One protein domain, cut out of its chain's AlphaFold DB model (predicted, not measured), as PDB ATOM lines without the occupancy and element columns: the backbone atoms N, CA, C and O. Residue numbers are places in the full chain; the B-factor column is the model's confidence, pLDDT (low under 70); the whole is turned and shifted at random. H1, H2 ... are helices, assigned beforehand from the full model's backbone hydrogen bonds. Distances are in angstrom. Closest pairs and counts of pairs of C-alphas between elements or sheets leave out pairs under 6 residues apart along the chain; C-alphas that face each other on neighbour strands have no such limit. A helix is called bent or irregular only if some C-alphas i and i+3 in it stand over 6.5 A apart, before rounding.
ATOM      1  N   CYS A   4     362.348 465.839 394.229       53.25
ATOM      2  CA  CYS A   4     363.221 466.197 393.109       53.25
ATOM      3  C   CYS A   4     364.600 466.731 393.527       53.25
ATOM      4  O   CYS A   4     365.525 466.775 392.718       53.25
ATOM      5  N   GLU A   5     364.774 467.120 394.788       58.59
ATOM      6  CA  GLU A   5     366.086 467.491 395.313       58.59
ATOM      7  C   GLU A   5     366.892 466.249 395.731       58.59
ATOM      8  O   GLU A   5     368.124 466.257 395.677       58.59
ATOM      9  N   VAL A   6     366.186 465.168 396.085       57.09
ATOM     10  CA  VAL A   6     366.750 463.852 396.416       57.09
ATOM     11  C   VAL A   6     367.018 463.037 395.148       57.09
ATOM     12  O   VAL A   6     368.016 462.327 395.077       57.09
ATOM     13  N   ILE A   7     366.156 463.168 394.137       60.53
ATOM     14  CA  ILE A   7     366.255 462.494 392.838       60.53
ATOM     15  C   ILE A   7     366.445 463.581 391.774       60.53
ATOM     16  O   ILE A   7     365.456 464.117 391.274       60.53
ATOM     17  N   PRO A   8     367.687 463.952 391.423       61.12
ATOM     18  CA  PRO A   8     367.938 465.052 390.492       61.12
ATOM     19  C   PRO A   8     367.305 464.837 389.113       61.12
ATOM     20  O   PRO A   8     366.855 465.802 388.498       61.12
ATOM     21  N   SER A   9     367.167 463.578 388.684       54.38
ATOM     22  CA  SER A   9     366.465 463.186 387.453       54.38
ATOM     23  C   SER A   9     364.972 463.572 387.433       54.38
ATOM     24  O   SER A   9     364.356 463.614 386.374       54.38
ATOM     25  N   LEU A  10     364.376 463.919 388.583       55.53
ATOM     26  CA  LEU A  10     363.008 464.441 388.677       55.53
ATOM     27  C   LEU A  10     362.897 465.961 388.555       55.53
ATOM     28  O   LEU A  10     361.778 466.457 388.489       55.53
ATOM     29  N   LYS A  11     363.998 466.724 388.530       57.38
ATOM     30  CA  LYS A  11     363.932 468.199 388.479       57.38
ATOM     31  C   LYS A  11     363.181 468.746 387.261       57.38
ATOM     32  O   LYS A  11     362.702 469.872 387.314       57.38
ATOM     33  N   LEU A  12     363.099 467.968 386.182       47.75
ATOM     34  CA  LEU A  12     362.451 468.356 384.926       47.75
ATOM     35  C   LEU A  12     360.994 467.903 384.828       47.75
ATOM     36  O   LEU A  12     360.222 468.459 384.048       47.75
ATOM     37  N   LEU A  13     360.597 466.918 385.630       48.75
ATOM     38  CA  LEU A  13     359.196 466.588 385.788       48.75
ATOM     39  C   LEU A  13     358.614 467.610 386.760       48.75
ATOM     40  O   LEU A  13     359.047 467.698 387.905       48.75
ATOM     41  N   ASN A  14     357.625 468.381 386.307       43.03
ATOM     42  CA  ASN A  14     356.923 469.403 387.093       43.03
ATOM     43  C   ASN A  14     356.030 468.770 388.195       43.03
ATOM     44  O   ASN A  14     354.902 469.189 388.441       43.03
ATOM     45  N   PHE A  15     356.513 467.700 388.828       45.06
ATOM     46  CA  PHE A  15     355.912 467.034 389.968       45.06
ATOM     47  C   PHE A  15     356.192 467.869 391.208       45.06
ATOM     48  O   PHE A  15     357.156 467.664 391.951       45.06
ATOM     49  N   ASN A  16     355.305 468.826 391.442       41.16
ATOM     50  CA  ASN A  16     355.207 469.481 392.729       41.16
ATOM     51  C   ASN A  16     354.542 468.490 393.698       41.16
ATOM     52  O   ASN A  16     353.325 468.463 393.865       41.16
ATOM     53  N   VAL A  17     355.341 467.621 394.324       49.00
ATOM     54  CA  VAL A  17     354.893 466.826 395.480       49.00
ATOM     55  C   VAL A  17     354.876 467.767 396.685       49.00
ATOM     56  O   VAL A  17     355.716 467.688 397.574       49.00
ATOM     57  N   GLU A  18     353.981 468.752 396.648       42.78
ATOM     58  CA  GLU A  18     353.970 469.871 397.593       42.78
ATOM     59  C   GLU A  18     353.430 469.498 398.976       42.78
ATOM     60  O   GLU A  18     353.605 470.268 399.908       42.78
ATOM     61  N   ASN A  19     352.847 468.309 399.149       42.41
ATOM     62  CA  ASN A  19     352.123 467.967 400.377       42.41
ATOM     63  C   ASN A  19     352.325 466.538 400.874       42.41
ATOM     64  O   ASN A  19     351.458 465.989 401.549       42.41
ATOM     65  N   VAL A  20     353.462 465.918 400.578       50.94
ATOM     66  CA  VAL A  20     353.779 464.658 401.244       50.94
ATOM     67  C   VAL A  20     354.998 464.865 402.099       50.94
ATOM     68  O   VAL A  20     356.054 465.178 401.568       50.94
ATOM     69  N   GLU A  21     354.842 464.682 403.408       57.78
ATOM     70  CA  GLU A  21     355.953 464.390 404.302       57.78
ATOM     71  C   GLU A  21     356.499 463.013 403.913       57.78
ATOM     72  O   GLU A  21     355.932 461.991 404.312       57.78
ATOM     73  N   PRO A  22     357.565 462.935 403.100       56.47
ATOM     74  CA  PRO A  22     357.979 461.672 402.497       56.47
ATOM     75  C   PRO A  22     358.504 460.695 403.564       56.47
ATOM     76  O   PRO A  22     358.496 459.483 403.386       56.47
ATOM     77  N   GLU A  23     358.908 461.252 404.706       57.84
ATOM     78  CA  GLU A  23     359.342 460.567 405.924       57.84
ATOM     79  C   GLU A  23     358.198 459.832 406.641       57.84
ATOM     80  O   GLU A  23     358.453 458.928 407.428       57.84
ATOM     81  N   ARG A  24     356.938 460.198 406.363       62.31
ATOM     82  CA  ARG A  24     355.734 459.540 406.899       62.31
ATOM     83  C   ARG A  24     355.148 458.491 405.955       62.31
ATOM     84  O   ARG A  24     354.180 457.825 406.319       62.31
ATOM     85  N   MET A  25     355.685 458.355 404.743       65.06
ATOM     86  CA  MET A  25     355.215 457.345 403.799       65.06
ATOM     87  C   MET A  25     355.691 455.959 404.226       65.06
ATOM     88  O   MET A  25     356.863 455.747 404.530       65.06
ATOM     89  N   THR A  26     354.784 454.987 404.181       66.81
ATOM     90  CA  THR A  26     355.149 453.577 404.338       66.81
ATOM     91  C   THR A  26     356.073 453.136 403.202       66.81
ATOM     92  O   THR A  26     356.056 453.683 402.095       66.81
ATOM     93  N   LYS A  27     356.862 452.089 403.444       65.56
ATOM     94  CA  LYS A  27     357.756 451.502 402.440       65.56
ATOM     95  C   LYS A  27     357.042 451.144 401.125       65.56
ATOM     96  O   LYS A  27     357.611 451.359 400.049       65.56
ATOM     97  N   ASP A  28     355.812 450.639 401.207       65.75
ATOM     98  CA  ASP A  28     355.008 450.255 400.042       65.75
ATOM     99  C   ASP A  28     354.526 451.485 399.265       65.75
ATOM    100  O   ASP A  28     354.634 451.525 398.043       65.75
ATOM    101  N   GLN A  29     354.107 452.547 399.961       65.44
ATOM    102  CA  GLN A  29     353.774 453.827 399.326       65.44
ATOM    103  C   GLN A  29     354.986 454.437 398.623       65.44
ATOM    104  O   GLN A  29     354.882 454.876 397.480       65.44
ATOM    105  N   LEU A  30     356.154 454.404 399.264       69.94
ATOM    106  CA  LEU A  30     357.398 454.829 398.634       69.94
ATOM    107  C   LEU A  30     357.714 453.988 397.398       69.94
ATOM    108  O   LEU A  30     358.132 454.535 396.384       69.94
ATOM    109  N   HIS A  31     357.482 452.673 397.454       68.69
ATOM    110  CA  HIS A  31     357.734 451.782 396.323       68.69
ATOM    111  C   HIS A  31     356.879 452.182 395.124       68.69
ATOM    112  O   HIS A  31     357.400 452.348 394.025       68.69
ATOM    113  N   ILE A  32     355.589 452.409 395.371       67.00
ATOM    114  CA  ILE A  32     354.628 452.855 394.366       67.00
ATOM    115  C   ILE A  32     355.045 454.215 393.794       67.00
ATOM    116  O   ILE A  32     355.034 454.384 392.581       67.00
ATOM    117  N   VAL A  33     355.483 455.165 394.625       70.00
ATOM    118  CA  VAL A  33     355.971 456.475 394.162       70.00
ATOM    119  C   VAL A  33     357.171 456.324 393.227       70.00
ATOM    120  O   VAL A  33     357.143 456.868 392.127       70.00
ATOM    121  N   PHE A  34     358.191 455.544 393.600       69.88
ATOM    122  CA  PHE A  34     359.352 455.294 392.734       69.88
ATOM    123  C   PHE A  34     358.991 454.534 391.454       69.88
ATOM    124  O   PHE A  34     359.565 454.808 390.402       69.88
ATOM    125  N   GLN A  35     358.029 453.609 391.513       69.69
ATOM    126  CA  GLN A  35     357.506 452.930 390.327       69.69
ATOM    127  C   GLN A  35     356.781 453.901 389.393       69.69
ATOM    128  O   GLN A  35     357.046 453.896 388.195       69.69
ATOM    129  N   ILE A  36     355.908 454.760 389.926       67.69
ATOM    130  CA  ILE A  36     355.205 455.787 389.149       67.69
ATOM    131  C   ILE A  36     356.221 456.734 388.515       67.69
ATOM    132  O   ILE A  36     356.171 456.952 387.312       67.69
ATOM    133  N   ILE A  37     357.185 457.231 389.291       70.12
ATOM    134  CA  ILE A  37     358.282 458.069 388.796       70.12
ATOM    135  C   ILE A  37     359.043 457.368 387.671       70.12
ATOM    136  O   ILE A  37     359.275 457.977 386.633       70.12
ATOM    137  N   GLY A  38     359.400 456.095 387.843       67.81
ATOM    138  CA  GLY A  38     360.087 455.314 386.817       67.81
ATOM    139  C   GLY A  38     359.249 455.050 385.566       67.81
ATOM    140  O   GLY A  38     359.818 454.889 384.494       67.81
ATOM    141  N   ASN A  39     357.921 455.024 385.682       66.94
ATOM    142  CA  ASN A  39     357.013 454.909 384.541       66.94
ATOM    143  C   ASN A  39     356.828 456.250 383.817       66.94
ATOM    144  O   ASN A  39     356.678 456.264 382.600       66.94
ATOM    145  N   VAL A  40     356.841 457.366 384.553       68.75
ATOM    146  CA  VAL A  40     356.791 458.725 383.985       68.75
ATOM    147  C   VAL A  40     358.123 459.077 383.316       68.75
ATOM    148  O   VAL A  40     358.150 459.696 382.255       68.75
ATOM    149  N   LEU A  41     359.240 458.677 383.923       68.69
ATOM    150  CA  LEU A  41     360.567 458.814 383.342       68.69
ATOM    151  C   LEU A  41     360.780 457.725 382.293       68.69
ATOM    152  O   LEU A  41     361.252 456.626 382.577       68.69
ATOM    153  N   GLU A  42     360.472 458.045 381.042       66.88
ATOM    154  CA  GLU A  42     360.777 457.156 379.929       66.88
ATOM    155  C   GLU A  42     362.296 456.959 379.813       66.88
ATOM    156  O   GLU A  42     363.037 457.829 379.347       66.88
ATOM    157  N   SER A  43     362.794 455.777 380.184       64.12
ATOM    158  CA  SER A  43     364.222 455.457 380.043       64.12
ATOM    159  C   SER A  43     364.710 455.534 378.592       64.12
ATOM    160  O   SER A  43     365.907 455.648 378.366       64.12
ATOM    161  N   ASN A  44     363.792 455.505 377.621       63.19
ATOM    162  CA  ASN A  44     364.081 455.578 376.189       63.19
ATOM    163  C   ASN A  44     363.974 457.000 375.611       63.19
ATOM    164  O   ASN A  44     364.307 457.195 374.443       63.19
ATOM    165  N   SER A  45     363.524 457.991 376.391       77.75
ATOM    166  CA  SER A  45     363.510 459.382 375.928       77.75
ATOM    167  C   SER A  45     364.941 459.926 375.785       77.75
ATOM    168  O   SER A  45     365.873 459.373 376.384       77.75
ATOM    169  N   PRO A  46     365.164 460.999 375.007       80.75
ATOM    170  CA  PRO A  46     366.478 461.629 374.918       80.75
ATOM    171  C   PRO A  46     366.999 462.044 376.298       80.75
ATOM    172  O   PRO A  46     366.260 462.611 377.099       80.75
ATOM    173  N   ALA A  47     368.277 461.769 376.572       83.88
ATOM    174  CA  ALA A  47     368.907 462.185 377.821       83.88
ATOM    175  C   ALA A  47     369.037 463.713 377.884       83.88
ATOM    176  O   ALA A  47     369.601 464.352 376.985       83.88
ATOM    177  N   THR A  48     368.545 464.274 378.977       83.69
ATOM    178  CA  THR A  48     368.605 465.694 379.322       83.69
ATOM    179  C   THR A  48     370.031 466.099 379.701       83.69
ATOM    180  O   THR A  48     370.913 465.253 379.878       83.69
ATOM    181  N   ARG A  49     370.304 467.405 379.788       84.56
ATOM    182  CA  ARG A  49     371.641 467.892 380.158       84.56
ATOM    183  C   ARG A  49     371.991 467.486 381.589       84.56
ATOM    184  O   ARG A  49     373.086 466.999 381.833       84.56
ATOM    185  N   GLU A  50     371.037 467.624 382.497       80.69
ATOM    186  CA  GLU A  50     371.186 467.309 383.913       80.69
ATOM    187  C   GLU A  50     371.477 465.812 384.118       80.69
ATOM    188  O   GLU A  50     372.377 465.461 384.880       80.69
ATOM    189  N   GLU A  51     370.797 464.931 383.374       84.25
ATOM    190  CA  GLU A  51     371.075 463.488 383.379       84.25
ATOM    191  C   GLU A  51     372.468 463.160 382.834       84.25
ATOM    192  O   GLU A  51     373.128 462.261 383.351       84.25
ATOM    193  N   LYS A  52     372.940 463.874 381.804       88.88
ATOM    194  CA  LYS A  52     374.294 463.681 381.258       88.88
ATOM    195  C   LYS A  52     375.363 464.087 382.267       88.88
ATOM    196  O   LYS A  52     376.276 463.308 382.511       88.88
ATOM    197  N   GLU A  53     375.221 465.247 382.901       89.50
ATOM    198  CA  GLU A  53     376.140 465.707 383.953       89.50
ATOM    199  C   GLU A  53     376.156 464.750 385.154       89.50
ATOM    200  O   GLU A  53     377.199 464.470 385.749       89.50
ATOM    201  N   GLU A  54     374.989 464.228 385.528       86.75
ATOM    202  CA  GLU A  54     374.871 463.233 386.589       86.75
ATOM    203  C   GLU A  54     375.514 461.902 386.193       86.75
ATOM    204  O   GLU A  54     376.228 461.291 386.992       86.75
ATOM    205  N   PHE A  55     375.355 461.489 384.938       91.81
ATOM    206  CA  PHE A  55     376.007 460.300 384.416       91.81
ATOM    207  C   PHE A  55     377.530 460.457 384.298       91.81
ATOM    208  O   PHE A  55     378.268 459.510 384.565       91.81
ATOM    209  N   GLU A  56     378.043 461.645 383.989       92.12
ATOM    210  CA  GLU A  56     379.481 461.923 384.026       92.12
ATOM    211  C   GLU A  56     380.042 461.783 385.450       92.12
ATOM    212  O   GLU A  56     381.064 461.119 385.659       92.12
ATOM    213  N   ARG A  57     379.353 462.327 386.464       89.75
ATOM    214  CA  ARG A  57     379.723 462.112 387.877       89.75
ATOM    215  C   ARG A  57     379.675 460.632 388.244       89.75
ATOM    216  O   ARG A  57     380.638 460.100 388.806       89.75
ATOM    217  N   TYR A  58     378.609 459.943 387.840       89.94
ATOM    218  CA  TYR A  58     378.461 458.500 387.999       89.94
ATOM    219  C   TYR A  58     379.657 457.745 387.400       89.94
ATOM    220  O   TYR A  58     380.247 456.873 388.053       89.94
ATOM    221  N   GLN A  59     380.070 458.087 386.176       90.81
ATOM    222  CA  GLN A  59     381.200 457.483 385.469       90.81
ATOM    223  C   GLN A  59     382.538 457.697 386.185       90.81
ATOM    224  O   GLN A  59     383.369 456.779 386.222       90.81
ATOM    225  N   ASN A  60     382.715 458.853 386.816       90.88
ATOM    226  CA  ASN A  60     383.951 459.245 387.486       90.88
ATOM    227  C   ASN A  60     384.032 458.821 388.963       90.88
ATOM    228  O   ASN A  60     385.127 458.774 389.522       90.88
ATOM    229  N   SER A  61     382.922 458.408 389.583       91.81
ATOM    230  CA  SER A  61     382.908 457.963 390.982       91.81
ATOM    231  C   SER A  61     383.709 456.669 391.215       91.81
ATOM    232  O   SER A  61     383.362 455.580 390.740       91.81
ATOM    233  N   TYR A  62     384.787 456.774 392.003       93.06
ATOM    234  CA  TYR A  62     385.589 455.628 392.447       93.06
ATOM    235  C   TYR A  62     384.805 454.721 393.403       93.06
ATOM    236  O   TYR A  62     384.827 453.495 393.249       93.06
ATOM    237  N   LEU A  63     384.084 455.309 394.368       92.00
ATOM    238  CA  LEU A  63     383.273 454.548 395.320       92.00
ATOM    239  C   LEU A  63     382.202 453.737 394.606       92.00
ATOM    240  O   LEU A  63     382.066 452.550 394.893       92.00
ATOM    241  N   ARG A  64     381.524 454.322 393.612       93.88
ATOM    242  CA  ARG A  64     380.553 453.600 392.788       93.88
ATOM    243  C   ARG A  64     381.157 452.352 392.158       93.88
ATOM    244  O   ARG A  64     380.633 451.253 392.328       93.88
ATOM    245  N   LYS A  65     382.287 452.503 391.455       93.50
ATOM    246  CA  LYS A  65     382.986 451.379 390.803       93.50
ATOM    247  C   LYS A  65     383.368 450.300 391.816       93.50
ATOM    248  O   LYS A  65     383.261 449.110 391.522       93.50
ATOM    249  N   ARG A  66     383.805 450.702 393.012       93.19
ATOM    250  CA  ARG A  66     384.163 449.785 394.100       93.19
ATOM    251  C   ARG A  66     382.946 449.033 394.648       93.19
ATOM    252  O   ARG A  66     383.057 447.828 394.847       93.19
ATOM    253  N   ILE A  67     381.810 449.707 394.832       93.69
ATOM    254  CA  ILE A  67     380.544 449.114 395.295       93.69
ATOM    255  C   ILE A  67     380.065 448.052 394.306       93.69
ATOM    256  O   ILE A  67     379.904 446.897 394.692       93.69
ATOM    257  N   VAL A  68     379.948 448.406 393.021       92.81
ATOM    258  CA  VAL A  68     379.502 447.479 391.967       92.81
ATOM    259  C   VAL A  68     380.428 446.263 391.878       92.81
ATOM    260  O   VAL A  68     379.962 445.126 391.886       92.81
ATOM    261  N   ARG A  69     381.752 446.468 391.880       91.62
ATOM    262  CA  ARG A  69     382.718 445.355 391.863       91.62
ATOM    263  C   ARG A  69     382.634 444.474 393.106       91.62
ATOM    264  O   ARG A  69     382.791 443.260 392.994       91.62
ATOM    265  N   CYS A  70     382.445 445.065 394.284       90.69
ATOM    266  CA  CYS A  70     382.311 444.313 395.530       90.69
ATOM    267  C   CYS A  70     381.060 443.431 395.486       90.69
ATOM    268  O   CYS A  70     381.165 442.224 395.707       90.69
ATOM    269  N   TRP A  71     379.929 444.006 395.071       89.12
ATOM    270  CA  TRP A  71     378.672 443.289 394.882       89.12
ATOM    271  C   TRP A  71     378.816 442.121 393.903       89.12
ATOM    272  O   TRP A  71     378.521 440.976 394.241       89.12
ATOM    273  N   GLN A  72     379.370 442.376 392.714       87.50
ATOM    274  CA  GLN A  72     379.578 441.354 391.684       87.50
ATOM    275  C   GLN A  72     380.465 440.202 392.169       87.50
ATOM    276  O   GLN A  72     380.136 439.035 391.960       87.50
ATOM    277  N   ARG A  73     381.577 440.505 392.853       86.56
ATOM    278  CA  ARG A  73     382.478 439.478 393.405       86.56
ATOM    279  C   ARG A  73     381.792 438.609 394.451       86.56
ATOM    280  O   ARG A  73     382.056 437.411 394.505       86.56
ATOM    281  N   LYS A  74     380.939 439.203 395.284       80.44
ATOM    282  CA  LYS A  74     380.192 438.477 396.314       80.44
ATOM    283  C   LYS A  74     379.107 437.610 395.691       80.44
ATOM    284  O   LYS A  74     379.018 436.440 396.036       80.44
ATOM    285  N   LYS A  75     378.408 438.107 394.673       72.31
ATOM    286  CA  LYS A  75     377.430 437.322 393.914       72.31
ATOM    287  C   LYS A  75     378.028 436.073 393.257       72.31
ATOM    288  O   LYS A  75     377.413 435.018 393.296       72.31
ATOM    289  N   ILE A  76     379.235 436.162 392.690       68.81
ATOM    290  CA  ILE A  76     379.921 434.992 392.102       68.81
ATOM    291  C   ILE A  76     380.188 433.910 393.161       68.81
ATOM    292  O   ILE A  76     380.156 432.724 392.846       68.81
ATOM    293  N   ARG A  77     380.427 434.306 394.417       58.88
ATOM    294  CA  ARG A  77     380.631 433.367 395.529       58.88
ATOM    295  C   ARG A  77     379.333 432.713 396.015       58.88
ATOM    296  O   ARG A  77     379.415 431.650 396.616       58.88
ATOM    297  N   PHE A  78     378.170 433.297 395.719       61.16
ATOM    298  CA  PHE A  78     376.851 432.795 396.125       61.16
ATOM    299  C   PHE A  78     375.895 432.736 394.917       61.16
ATOM    300  O   PHE A  78     374.970 433.542 394.804       61.16
ATOM    301  N   PRO A  79     376.146 431.825 393.958       53.06
ATOM    302  CA  PRO A  79     375.544 431.900 392.627       53.06
ATOM    303  C   PRO A  79     374.059 431.516 392.563       53.06
ATOM    304  O   PRO A  79     373.407 431.840 391.573       53.06
ATOM    305  N   PHE A  80     373.492 430.867 393.582       47.06
ATOM    306  CA  PHE A  80     372.113 430.387 393.537       47.06
ATOM    307  C   PHE A  80     371.447 430.516 394.905       47.06
ATOM    308  O   PHE A  80     371.935 429.968 395.882       47.06
ATOM    309  N   GLN A  81     370.310 431.217 394.919       56.53
ATOM    310  CA  GLN A  81     369.417 431.409 396.065       56.53
ATOM    311  C   GLN A  81     370.025 432.263 397.176       56.53
ATOM    312  O   GLN A  81     370.583 431.778 398.151       56.53
ATOM    313  N   TYR A  82     369.862 433.575 397.031       56.81
ATOM    314  CA  TYR A  82     370.007 434.480 398.156       56.81
ATOM    315  C   TYR A  82     368.941 434.147 399.204       56.81
ATOM    316  O   TYR A  82     367.809 434.630 399.134       56.81
ATOM    317  N   ASP A  83     369.298 433.309 400.173       65.62
ATOM    318  CA  ASP A  83     368.592 433.311 401.439       65.62
ATOM    319  C   ASP A  83     368.688 434.726 402.054       65.62
ATOM    320  O   ASP A  83     369.607 435.509 401.774       65.62
ATOM    321  N   ALA A  84     367.701 435.086 402.873       63.81
ATOM    322  CA  ALA A  84     367.612 436.427 403.444       63.81
ATOM    323  C   ALA A  84     368.811 436.795 404.350       63.81
ATOM    324  O   ALA A  84     369.066 437.981 404.564       63.81
ATOM    325  N   GLY A  85     369.539 435.808 404.883       68.75
ATOM    326  CA  GLY A  85     370.746 435.987 405.691       68.75
ATOM    327  C   GLY A  85     371.964 436.343 404.841       68.75
ATOM    328  O   GLY A  85     372.569 437.387 405.057       68.75
ATOM    329  N   THR A  86     372.252 435.565 403.799       73.06
ATOM    330  CA  THR A  86     373.377 435.797 402.877       73.06
ATOM    331  C   THR A  86     373.270 437.164 402.189       73.06
ATOM    332  O   THR A  86     374.254 437.898 402.072       73.06
ATOM    333  N   CYS A  87     372.058 437.557 401.784       73.12
ATOM    334  CA  CYS A  87     371.773 438.897 401.259       73.12
ATOM    335  C   CYS A  87     372.118 440.009 402.256       73.12
ATOM    336  O   CYS A  87     372.709 441.026 401.882       73.12
ATOM    337  N   ARG A  88     371.733 439.821 403.523       77.81
ATOM    338  CA  ARG A  88     371.968 440.789 404.594       77.81
ATOM    339  C   ARG A  88     373.458 440.953 404.869       77.81
ATOM    340  O   ARG A  88     373.908 442.087 404.967       77.81
ATOM    341  N   ASP A  89     374.211 439.863 404.939       82.38
ATOM    342  CA  ASP A  89     375.644 439.911 405.242       82.38
ATOM    343  C   ASP A  89     376.419 440.663 404.157       82.38
ATOM    344  O   ASP A  89     377.218 441.556 404.445       82.38
ATOM    345  N   ILE A  90     376.111 440.385 402.887       82.06
ATOM    346  CA  ILE A  90     376.718 441.101 401.761       82.06
ATOM    347  C   ILE A  90     376.329 442.583 401.794       82.06
ATOM    348  O   ILE A  90     377.179 443.437 401.535       82.06
ATOM    349  N   PHE A  91     375.073 442.902 402.124       85.94
ATOM    350  CA  PHE A  91     374.623 444.285 402.259       85.94
ATOM    351  C   PHE A  91     375.356 445.020 403.384       85.94
ATOM    352  O   PHE A  91     375.855 446.117 403.145       85.94
ATOM    353  N   GLU A  92     375.481 444.434 404.577       86.38
ATOM    354  CA  GLU A  92     376.201 445.048 405.702       86.38
ATOM    355  C   GLU A  92     377.683 445.292 405.376       86.38
ATOM    356  O   GLU A  92     378.228 446.327 405.758       86.38
ATOM    357  N   GLU A  93     378.325 444.423 404.592       86.56
ATOM    358  CA  GLU A  93     379.699 444.652 404.128       86.56
ATOM    359  C   GLU A  93     379.825 445.861 403.184       86.56
ATOM    360  O   GLU A  93     380.803 446.613 403.253       86.56
ATOM    361  N   ILE A  94     378.861 446.063 402.276       90.00
ATOM    362  CA  ILE A  94     378.915 447.169 401.305       90.00
ATOM    363  C   ILE A  94     378.286 448.466 401.819       90.00
ATOM    364  O   ILE A  94     378.595 449.545 401.307       90.00
ATOM    365  N   LYS A  95     377.432 448.389 402.837       89.56
ATOM    366  CA  LYS A  95     376.670 449.503 403.409       89.56
ATOM    367  C   LYS A  95     377.538 450.692 403.829       89.56
ATOM    368  O   LYS A  95     377.182 451.807 403.451       89.56
ATOM    369  N   PRO A  96     378.705 450.533 404.486       91.06
ATOM    370  CA  PRO A  96     379.592 451.664 404.765       91.06
ATOM    371  C   PRO A  96     380.040 452.408 403.499       91.06
ATOM    372  O   PRO A  96     380.127 453.636 403.494       91.06
ATOM    373  N   MET A  97     380.284 451.683 402.399       92.88
ATOM    374  CA  MET A  97     380.634 452.293 401.113       92.88
ATOM    375  C   MET A  97     379.433 452.997 400.479       92.88
ATOM    376  O   MET A  97     379.607 454.084 399.936       92.88
ATOM    377  N   LEU A  98     378.230 452.423 400.586       92.62
ATOM    378  CA  LEU A  98     376.989 453.054 400.123       92.62
ATOM    379  C   LEU A  98     376.708 454.362 400.875       92.62
ATOM    380  O   LEU A  98     376.457 455.384 400.245       92.62
ATOM    381  N   ILE A  99     376.806 454.355 402.207       91.38
ATOM    382  CA  ILE A  99     376.598 455.544 403.049       91.38
ATOM    383  C   ILE A  99     377.648 456.613 402.740       91.38
ATOM    384  O   ILE A  99     377.322 457.794 402.634       91.38
ATOM    385  N   ARG A 100     378.916 456.220 402.576       91.12
ATOM    386  CA  ARG A 100     379.971 457.160 402.193       91.12
ATOM    387  C   ARG A 100     379.715 457.754 400.809       91.12
ATOM    388  O   ARG A 100     379.852 458.961 400.651       91.12
ATOM    389  N   TYR A 101     379.315 456.933 399.838       92.44
ATOM    390  CA  TYR A 101     379.010 457.401 398.488       92.44
ATOM    391  C   TYR A 101     377.819 458.367 398.490       92.44
ATOM    392  O   TYR A 101     377.913 459.433 397.892       92.44
ATOM    393  N   PHE A 102     376.766 458.072 399.260       90.06
ATOM    394  CA  PHE A 102     375.662 459.005 399.495       90.06
ATOM    395  C   PHE A 102     376.173 460.352 400.031       90.06
ATOM    396  O   PHE A 102     375.883 461.405 399.471       90.06
ATOM    397  N   LYS A 103     376.988 460.339 401.092       88.69
ATOM    398  CA  LYS A 103     377.529 461.572 401.687       88.69
ATOM    399  C   LYS A 103     378.406 462.372 400.717       88.69
ATOM    400  O   LYS A 103     378.412 463.595 400.801       88.69
ATOM    401  N   GLU A 104     379.145 461.710 399.827       87.62
ATOM    402  CA  GLU A 104     379.951 462.376 398.795       87.62
ATOM    403  C   GLU A 104     379.064 463.011 397.706       87.62
ATOM    404  O   GLU A 104     379.281 464.172 397.364       87.62
ATOM    405  N   GLU A 105     378.025 462.313 397.235       83.38
ATOM    406  CA  GLU A 105     377.112 462.800 396.182       83.38
ATOM    407  C   GLU A 105     376.251 463.990 396.641       83.38
ATOM    408  O   GLU A 105     375.955 464.915 395.878       83.38
ATOM    409  N   TYR A 106     375.862 463.993 397.918       82.12
ATOM    410  CA  TYR A 106     375.071 465.066 398.523       82.12
ATOM    411  C   TYR A 106     375.912 466.001 399.407       82.12
ATOM    412  O   TYR A 106     375.357 466.752 400.208       82.12
ATOM    413  N   LYS A 107     377.244 465.999 399.264       80.19
ATOM    414  CA  LYS A 107     378.128 466.880 400.037       80.19
ATOM    415  C   LYS A 107     377.737 468.348 399.843       80.19
ATOM    416  O   LYS A 107     377.591 468.817 398.718       80.19
ATOM    417  N   GLY A 108     377.600 469.078 400.951       72.69
ATOM    418  CA  GLY A 108     377.204 470.492 400.939       72.69
ATOM    419  C   GLY A 108     375.705 470.729 400.735       72.69
ATOM    420  O   GLY A 108     375.287 471.879 400.671       72.69
ATOM    421  N   LYS A 109     374.895 469.668 400.657       71.38
ATOM    422  CA  LYS A 109     373.433 469.744 400.687       71.38
ATOM    423  C   LYS A 109     372.944 469.318 402.074       71.38
ATOM    424  O   LYS A 109     373.495 468.388 402.660       71.38
ATOM    425  N   GLU A 110     371.889 469.943 402.585       70.88
ATOM    426  CA  GLU A 110     371.294 469.623 403.896       70.88
ATOM    427  C   GLU A 110     370.447 468.327 403.875       70.88
ATOM    428  O   GLU A 110     369.385 468.241 404.490       70.88
ATOM    429  N   PHE A 111     370.895 467.286 403.158       70.19
ATOM    430  CA  PHE A 111     370.193 466.001 403.113       70.19
ATOM    431  C   PHE A 111     370.573 465.118 404.294       70.19
ATOM    432  O   PHE A 111     371.699 464.629 404.400       70.19
ATOM    433  N   ARG A 112     369.588 464.838 405.150       78.06
ATOM    434  CA  ARG A 112     369.705 463.780 406.155       78.06
ATOM    435  C   ARG A 112     369.608 462.419 405.476       78.06
ATOM    436  O   ARG A 112     368.718 462.178 404.656       78.06
ATOM    437  N   ILE A 113     370.519 461.519 405.836       80.25
ATOM    438  CA  ILE A 113     370.415 460.124 405.421       80.25
ATOM    439  C   ILE A 113     369.311 459.458 406.248       80.25
ATOM    440  O   ILE A 113     369.374 459.400 407.473       80.25
ATOM    441  N   ASN A 114     368.268 459.004 405.573       80.19
ATOM    442  CA  ASN A 114     367.139 458.284 406.146       80.19
ATOM    443  C   ASN A 114     366.694 457.209 405.134       80.19
ATOM    444  O   ASN A 114     367.201 457.194 404.005       80.19
ATOM    445  N   PRO A 115     365.812 456.263 405.512       77.94
ATOM    446  CA  PRO A 115     365.472 455.138 404.642       77.94
ATOM    447  C   PRO A 115     364.980 455.583 403.265       77.94
ATOM    448  O   PRO A 115     365.356 454.996 402.252       77.94
ATOM    449  N   LEU A 116     364.220 456.678 403.216       77.94
ATOM    450  CA  LEU A 116     363.759 457.264 401.973       77.94
ATOM    451  C   LEU A 116     364.902 457.830 401.128       77.94
ATOM    452  O   LEU A 116     365.021 457.468 399.960       77.94
ATOM    453  N   THR A 117     365.706 458.744 401.672       79.19
ATOM    454  CA  THR A 117     366.745 459.432 400.893       79.19
ATOM    455  C   THR A 117     367.789 458.444 400.394       79.19
ATOM    456  O   THR A 117     368.239 458.535 399.253       79.19
ATOM    457  N   PHE A 118     368.091 457.425 401.194       84.31
ATOM    458  CA  PHE A 118     368.966 456.333 400.801       84.31
ATOM    459  C   PHE A 118     368.368 455.462 399.689       84.31
ATOM    460  O   PHE A 118     369.050 455.143 398.714       84.31
ATOM    461  N   ARG A 119     367.080 455.114 399.785       83.62
ATOM    462  CA  ARG A 119     366.383 454.361 398.735       83.62
ATOM    463  C   ARG A 119     366.300 455.145 397.429       83.62
ATOM    464  O   ARG A 119     366.583 454.591 396.373       83.62
ATOM    465  N   ALA A 120     365.967 456.430 397.510       82.25
ATOM    466  CA  ALA A 120     365.930 457.343 396.373       82.25
ATOM    467  C   ALA A 120     367.283 457.418 395.665       82.25
ATOM    468  O   ALA A 120     367.358 457.348 394.441       82.25
ATOM    469  N   PHE A 121     368.355 457.501 396.448       88.44
ATOM    470  CA  PHE A 121     369.713 457.479 395.941       88.44
ATOM    471  C   PHE A 121     370.028 456.184 395.181       88.44
ATOM    472  O   PHE A 121     370.500 456.259 394.049       88.44
ATOM    473  N   LEU A 122     369.739 455.013 395.762       91.00
ATOM    474  CA  LEU A 122     369.959 453.714 395.111       91.00
ATOM    475  C   LEU A 122     369.147 453.580 393.817       91.00
ATOM    476  O   LEU A 122     369.686 453.164 392.792       91.00
ATOM    477  N   TRP A 123     367.877 453.982 393.861       88.12
ATOM    478  CA  TRP A 123     366.997 454.008 392.698       88.12
ATOM    479  C   TRP A 123     367.557 454.909 391.591       88.12
ATOM    480  O   TRP A 123     367.587 454.516 390.430       88.12
ATOM    481  N   ASN A 124     368.086 456.083 391.940       87.38
ATOM    482  CA  ASN A 124     368.687 457.001 390.976       87.38
ATOM    483  C   ASN A 124     369.929 456.395 390.295       87.38
ATOM    484  O   ASN A 124     370.121 456.566 389.093       87.38
ATOM    485  N   GLN A 125     370.742 455.616 391.024       92.38
ATOM    486  CA  GLN A 125     371.862 454.885 390.416       92.38
ATOM    487  C   GLN A 125     371.377 453.829 389.407       92.38
ATOM    488  O   GLN A 125     371.935 453.709 388.312       92.38
ATOM    489  N   GLU A 126     370.321 453.081 389.748       92.00
ATOM    490  CA  GLU A 126     369.682 452.127 388.833       92.00
ATOM    491  C   GLU A 126     369.131 452.842 387.591       92.00
ATOM    492  O   GLU A 126     369.431 452.436 386.467       92.00
ATOM    493  N   TYR A 127     368.403 453.944 387.779       88.62
ATOM    494  CA  TYR A 127     367.821 454.739 386.702       88.62
ATOM    495  C   TYR A 127     368.878 455.244 385.713       88.62
ATOM    496  O   TYR A 127     368.777 454.958 384.519       88.62
ATOM    497  N   LEU A 128     369.929 455.920 386.190       90.19
ATOM    498  CA  LEU A 128     370.999 456.444 385.333       90.19
ATOM    499  C   LEU A 128     371.694 455.322 384.560       90.19
ATOM    500  O   LEU A 128     371.907 455.415 383.352       90.19
ATOM    501  N   SER A 129     372.011 454.217 385.233       91.81
ATOM    502  CA  SER A 129     372.645 453.078 384.567       91.81
ATOM    503  C   SER A 129     371.744 452.441 383.499       91.81
ATOM    504  O   SER A 129     372.252 452.020 382.460       91.81
ATOM    505  N   LYS A 130     370.418 452.434 383.685       90.00
ATOM    506  CA  LYS A 130     369.450 452.008 382.665       90.00
ATOM    507  C   LYS A 130     369.376 453.002 381.500       90.00
ATOM    508  O   LYS A 130     369.508 452.587 380.353       90.00
ATOM    509  N   LYS A 131     369.219 454.299 381.791       88.00
ATOM    510  CA  LYS A 131     369.107 455.404 380.817       88.00
ATOM    511  C   LYS A 131     370.298 455.465 379.856       88.00
ATOM    512  O   LYS A 131     370.128 455.723 378.670       88.00
ATOM    513  N   PHE A 132     371.498 455.179 380.358       90.81
ATOM    514  CA  PHE A 132     372.749 455.223 379.594       90.81
ATOM    515  C   PHE A 132     373.301 453.830 379.227       90.81
ATOM    516  O   PHE A 132     374.507 453.665 379.016       90.81
ATOM    517  N   ASN A 133     372.429 452.815 379.149       89.31
ATOM    518  CA  ASN A 133     372.742 451.458 378.676       89.31
ATOM    519  C   ASN A 133     373.911 450.754 379.400       89.31
ATOM    520  O   ASN A 133     374.576 449.879 378.843       89.31
ATOM    521  N   GLN A 134     374.144 451.068 380.674       91.69
ATOM    522  CA  GLN A 134     375.084 450.360 381.549       91.69
ATOM    523  C   GLN A 134     374.405 449.134 382.179       91.69
ATOM    524  O   GLN A 134     374.250 449.037 383.396       91.69
ATOM    525  N   ILE A 135     373.989 448.179 381.342       88.56
ATOM    526  CA  ILE A 135     373.190 447.008 381.751       88.56
ATOM    527  C   ILE A 135     373.800 446.216 382.929       88.56
ATOM    528  O   ILE A 135     373.044 445.851 383.838       88.56
ATOM    529  N   PRO A 136     375.125 445.952 382.987       89.00
ATOM    530  CA  PRO A 136     375.718 445.240 384.120       89.00
ATOM    531  C   PRO A 136     375.565 445.993 385.445       89.00
ATOM    532  O   PRO A 136     375.260 445.381 386.470       89.00
ATOM    533  N   ASP A 137     375.742 447.312 385.416       91.81
ATOM    534  CA  ASP A 137     375.606 448.171 386.588       91.81
ATOM    535  C   ASP A 137     374.138 448.279 387.013       91.81
ATOM    536  O   ASP A 137     373.842 448.113 388.193       91.81
ATOM    537  N   CYS A 138     373.219 448.458 386.058       90.56
ATOM    538  CA  CYS A 138     371.776 448.491 386.308       90.56
ATOM    539  C   CYS A 138     371.301 447.240 387.039       90.56
ATOM    540  O   CYS A 138     370.625 447.337 388.062       90.56
ATOM    541  N   ARG A 139     371.738 446.057 386.593       89.00
ATOM    542  CA  ARG A 139     371.420 444.801 387.280       89.00
ATOM    543  C   ARG A 139     371.953 444.779 388.715       89.00
ATOM    544  O   ARG A 139     371.244 444.329 389.610       89.00
ATOM    545  N   CYS A 140     373.176 445.258 388.942       90.44
ATOM    546  CA  CYS A 140     373.758 445.301 390.286       90.44
ATOM    547  C   CYS A 140     372.979 446.246 391.202       90.44
ATOM    548  O   CYS A 140     372.662 445.878 392.330       90.44
ATOM    549  N   TRP A 141     372.630 447.437 390.718       92.56
ATOM    550  CA  TRP A 141     371.864 448.404 391.496       92.56
ATOM    551  C   TRP A 141     370.452 447.931 391.808       92.56
ATOM    552  O   TRP A 141     370.039 448.033 392.959       92.56
ATOM    553  N   GLY A 142     369.757 447.333 390.840       88.19
ATOM    554  CA  GLY A 142     368.436 446.750 391.069       88.19
ATOM    555  C   GLY A 142     368.462 445.610 392.094       88.19
ATOM    556  O   GLY A 142     367.537 445.459 392.888       88.19
ATOM    557  N   GLU A 143     369.536 444.817 392.139       87.44
ATOM    558  CA  GLU A 143     369.729 443.799 393.180       87.44
ATOM    559  C   GLU A 143     369.982 444.419 394.557       87.44
ATOM    560  O   GLU A 143     369.317 444.039 395.518       87.44
ATOM    561  N   ILE A 144     370.880 445.404 394.652       89.81
ATOM    562  CA  ILE A 144     371.151 446.129 395.904       89.81
ATOM    563  C   ILE A 144     369.868 446.786 396.430       89.81
ATOM    564  O   ILE A 144     369.581 446.691 397.622       89.81
ATOM    565  N   LEU A 145     369.079 447.410 395.553       87.50
ATOM    566  CA  LEU A 145     367.811 448.050 395.900       87.50
ATOM    567  C   LEU A 145     366.791 447.033 396.433       87.50
ATOM    568  O   LEU A 145     366.169 447.279 397.463       87.50
ATOM    569  N   LYS A 146     366.663 445.863 395.793       83.44
ATOM    570  CA  LYS A 146     365.794 444.775 396.279       83.44
ATOM    571  C   LYS A 146     366.202 444.288 397.665       83.44
ATOM    572  O   LYS A 146     365.336 444.059 398.503       83.44
ATOM    573  N   VAL A 147     367.502 444.136 397.910       85.25
ATOM    574  CA  VAL A 147     368.007 443.723 399.226       85.25
ATOM    575  C   VAL A 147     367.753 444.806 400.264       85.25
ATOM    576  O   VAL A 147     367.248 444.495 401.339       85.25
ATOM    577  N   ALA A 148     368.017 446.071 399.934       84.31
ATOM    578  CA  ALA A 148     367.710 447.199 400.804       84.31
ATOM    579  C   ALA A 148     366.221 447.220 401.182       84.31
ATOM    580  O   ALA A 148     365.897 447.362 402.356       84.31
ATOM    581  N   ASP A 149     365.328 446.983 400.218       77.69
ATOM    582  CA  ASP A 149     363.893 446.883 400.470       77.69
ATOM    583  C   ASP A 149     363.562 445.697 401.395       77.69
ATOM    584  O   ASP A 149     362.696 445.813 402.254       77.69
ATOM    585  N   GLN A 150     364.228 444.549 401.293       77.44
ATOM    586  CA  GLN A 150     363.952 443.393 402.163       77.44
ATOM    587  C   GLN A 150     364.388 443.589 403.626       77.44
ATOM    588  O   GLN A 150     363.918 442.861 404.507       77.44
ATOM    589  N   LEU A 151     365.261 444.555 403.913       74.69
ATOM    590  CA  LEU A 151     365.728 444.846 405.266       74.69
ATOM    591  C   LEU A 151     364.720 445.709 406.037       74.69
ATOM    592  O   LEU A 151     364.026 446.557 405.481       74.69
ATOM    593  N   LYS A 152     364.649 445.519 407.361       69.88
ATOM    594  CA  LYS A 152     363.909 446.452 408.230       69.88
ATOM    595  C   LYS A 152     364.618 447.810 408.232       69.88
ATOM    596  O   LYS A 152     365.843 447.845 408.216       69.88
ATOM    597  N   GLU A 153     363.887 448.915 408.381       64.75
ATOM    598  CA  GLU A 153     364.464 450.276 408.383       64.75
ATOM    599  C   GLU A 153     365.646 450.442 409.353       64.75
ATOM    600  O   GLU A 153     366.687 450.984 408.981       64.75
ATOM    601  N   LYS A 154     365.532 449.892 410.572       61.91
ATOM    602  CA  LYS A 154     366.628 449.889 411.560       61.91
ATOM    603  C   LYS A 154     367.887 449.198 411.023       61.91
ATOM    604  O   LYS A 154     368.985 449.699 411.225       61.91
ATOM    605  N   GLN A 155     367.721 448.097 410.290       66.62
ATOM    606  CA  GLN A 155     368.816 447.337 409.683       66.62
ATOM    607  C   GLN A 155     369.398 448.051 408.460       66.62
ATOM    608  O   GLN A 155     370.600 447.977 408.236       66.62
ATOM    609  N   MET A 156     368.591 448.795 407.697       64.88
ATOM    610  CA  MET A 156     369.072 449.502 406.506       64.88
ATOM    611  C   MET A 156     370.141 450.542 406.834       64.88
ATOM    612  O   MET A 156     371.115 450.656 406.093       64.88
ATOM    613  N   LEU A 157     369.980 451.293 407.930       70.00
ATOM    614  CA  LEU A 157     370.827 452.458 408.182       70.00
ATOM    615  C   LEU A 157     371.587 452.467 409.503       70.00
ATOM    616  O   LEU A 157     372.474 453.307 409.584       70.00
ATOM    617  N   ASN A 158     371.327 451.558 410.466       60.59
ATOM    618  CA  ASN A 158     371.959 451.530 411.806       60.59
ATOM    619  C   ASN A 158     372.468 452.918 412.230       60.59
ATOM    620  O   ASN A 158     373.663 453.122 412.446       60.59
TER     621      ASN A 158
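Overview. This is residues 4 to 158 of the 162 residues of an uncharacterized protein of Paenactinomyces guangxiensis (UniProt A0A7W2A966). The core is a helical hairpin of H5 and H6; H1 lies alongside H5 on one side, while H2, H3 and the bent H4 cross the hairpin on the other, and short H7 sits near one end. The 155 printed residues hold seven named helices, H1 to H7 in order, and no named strand: all helix. The whole is compact, with a radius of gyration of the C-alphas of 15.2 A, and spans 43 by 33 by 30 A.

Along the chain. Residues 4 to 26 hold no named element. H1, residues 27 to 40, begins at C-alpha 27 (357.756, 451.502, 402.440). H2 is residues 49 to 60; H3, residues 62 to 77, is 23.0 A long. H4, residues 84 to 105, was assigned as one helix by its hydrogen bonds but is bent, C-alphas 93 and 96 being 7.0 A apart; its arms are H4a, 84 to 93, and H4b, 96 to 105. H5, residues 115 to 131, is 24.1 A long, and H6, residues 135 to 150, 22.7 A. H7, residues 153 to 157, ends at C-alpha 157 (370.827, 452.458, 408.182).

Arrangement. H5 is the hub. It touches H6 at a shallow tilt of 20 degrees, opposite ways, with Glu 126 and Cys 138 the closest C-alphas at 4.9 A. H1 touches H5 at 27 degrees, shallow, the same way (C-alphas of Leu 30 and Leu 116, 7.6 A). H2 touches residues 125 to 129 of H5, about perpendicular at 84 degrees (Phe 55 and Leu 128, 6.4 A). H3 touches H6 about perpendicular, 78 degrees (Val 68 and Cys 140, 6.4 A). H4a touches H6 (Cys 87 and Val 147, 6.5 A); H4b and H7 only just touch H5, with 3 pairs of C-alphas within 8 A each. Every O i to N i+4 pair is within hydrogen-bond range in H1, H2, H4a, H4b, H5, H6 and H7; in H3, 11 of 12.

Size, cuts and confidence. The C-alphas of Glu 18 and Arg 77, 45.3 A apart, are the farthest apart. The printed part has no cut, and no link between helices is long. Its mean pLDDT is 76.5; 55 residues are under 70, among them 4 to 32 and 76 to 85.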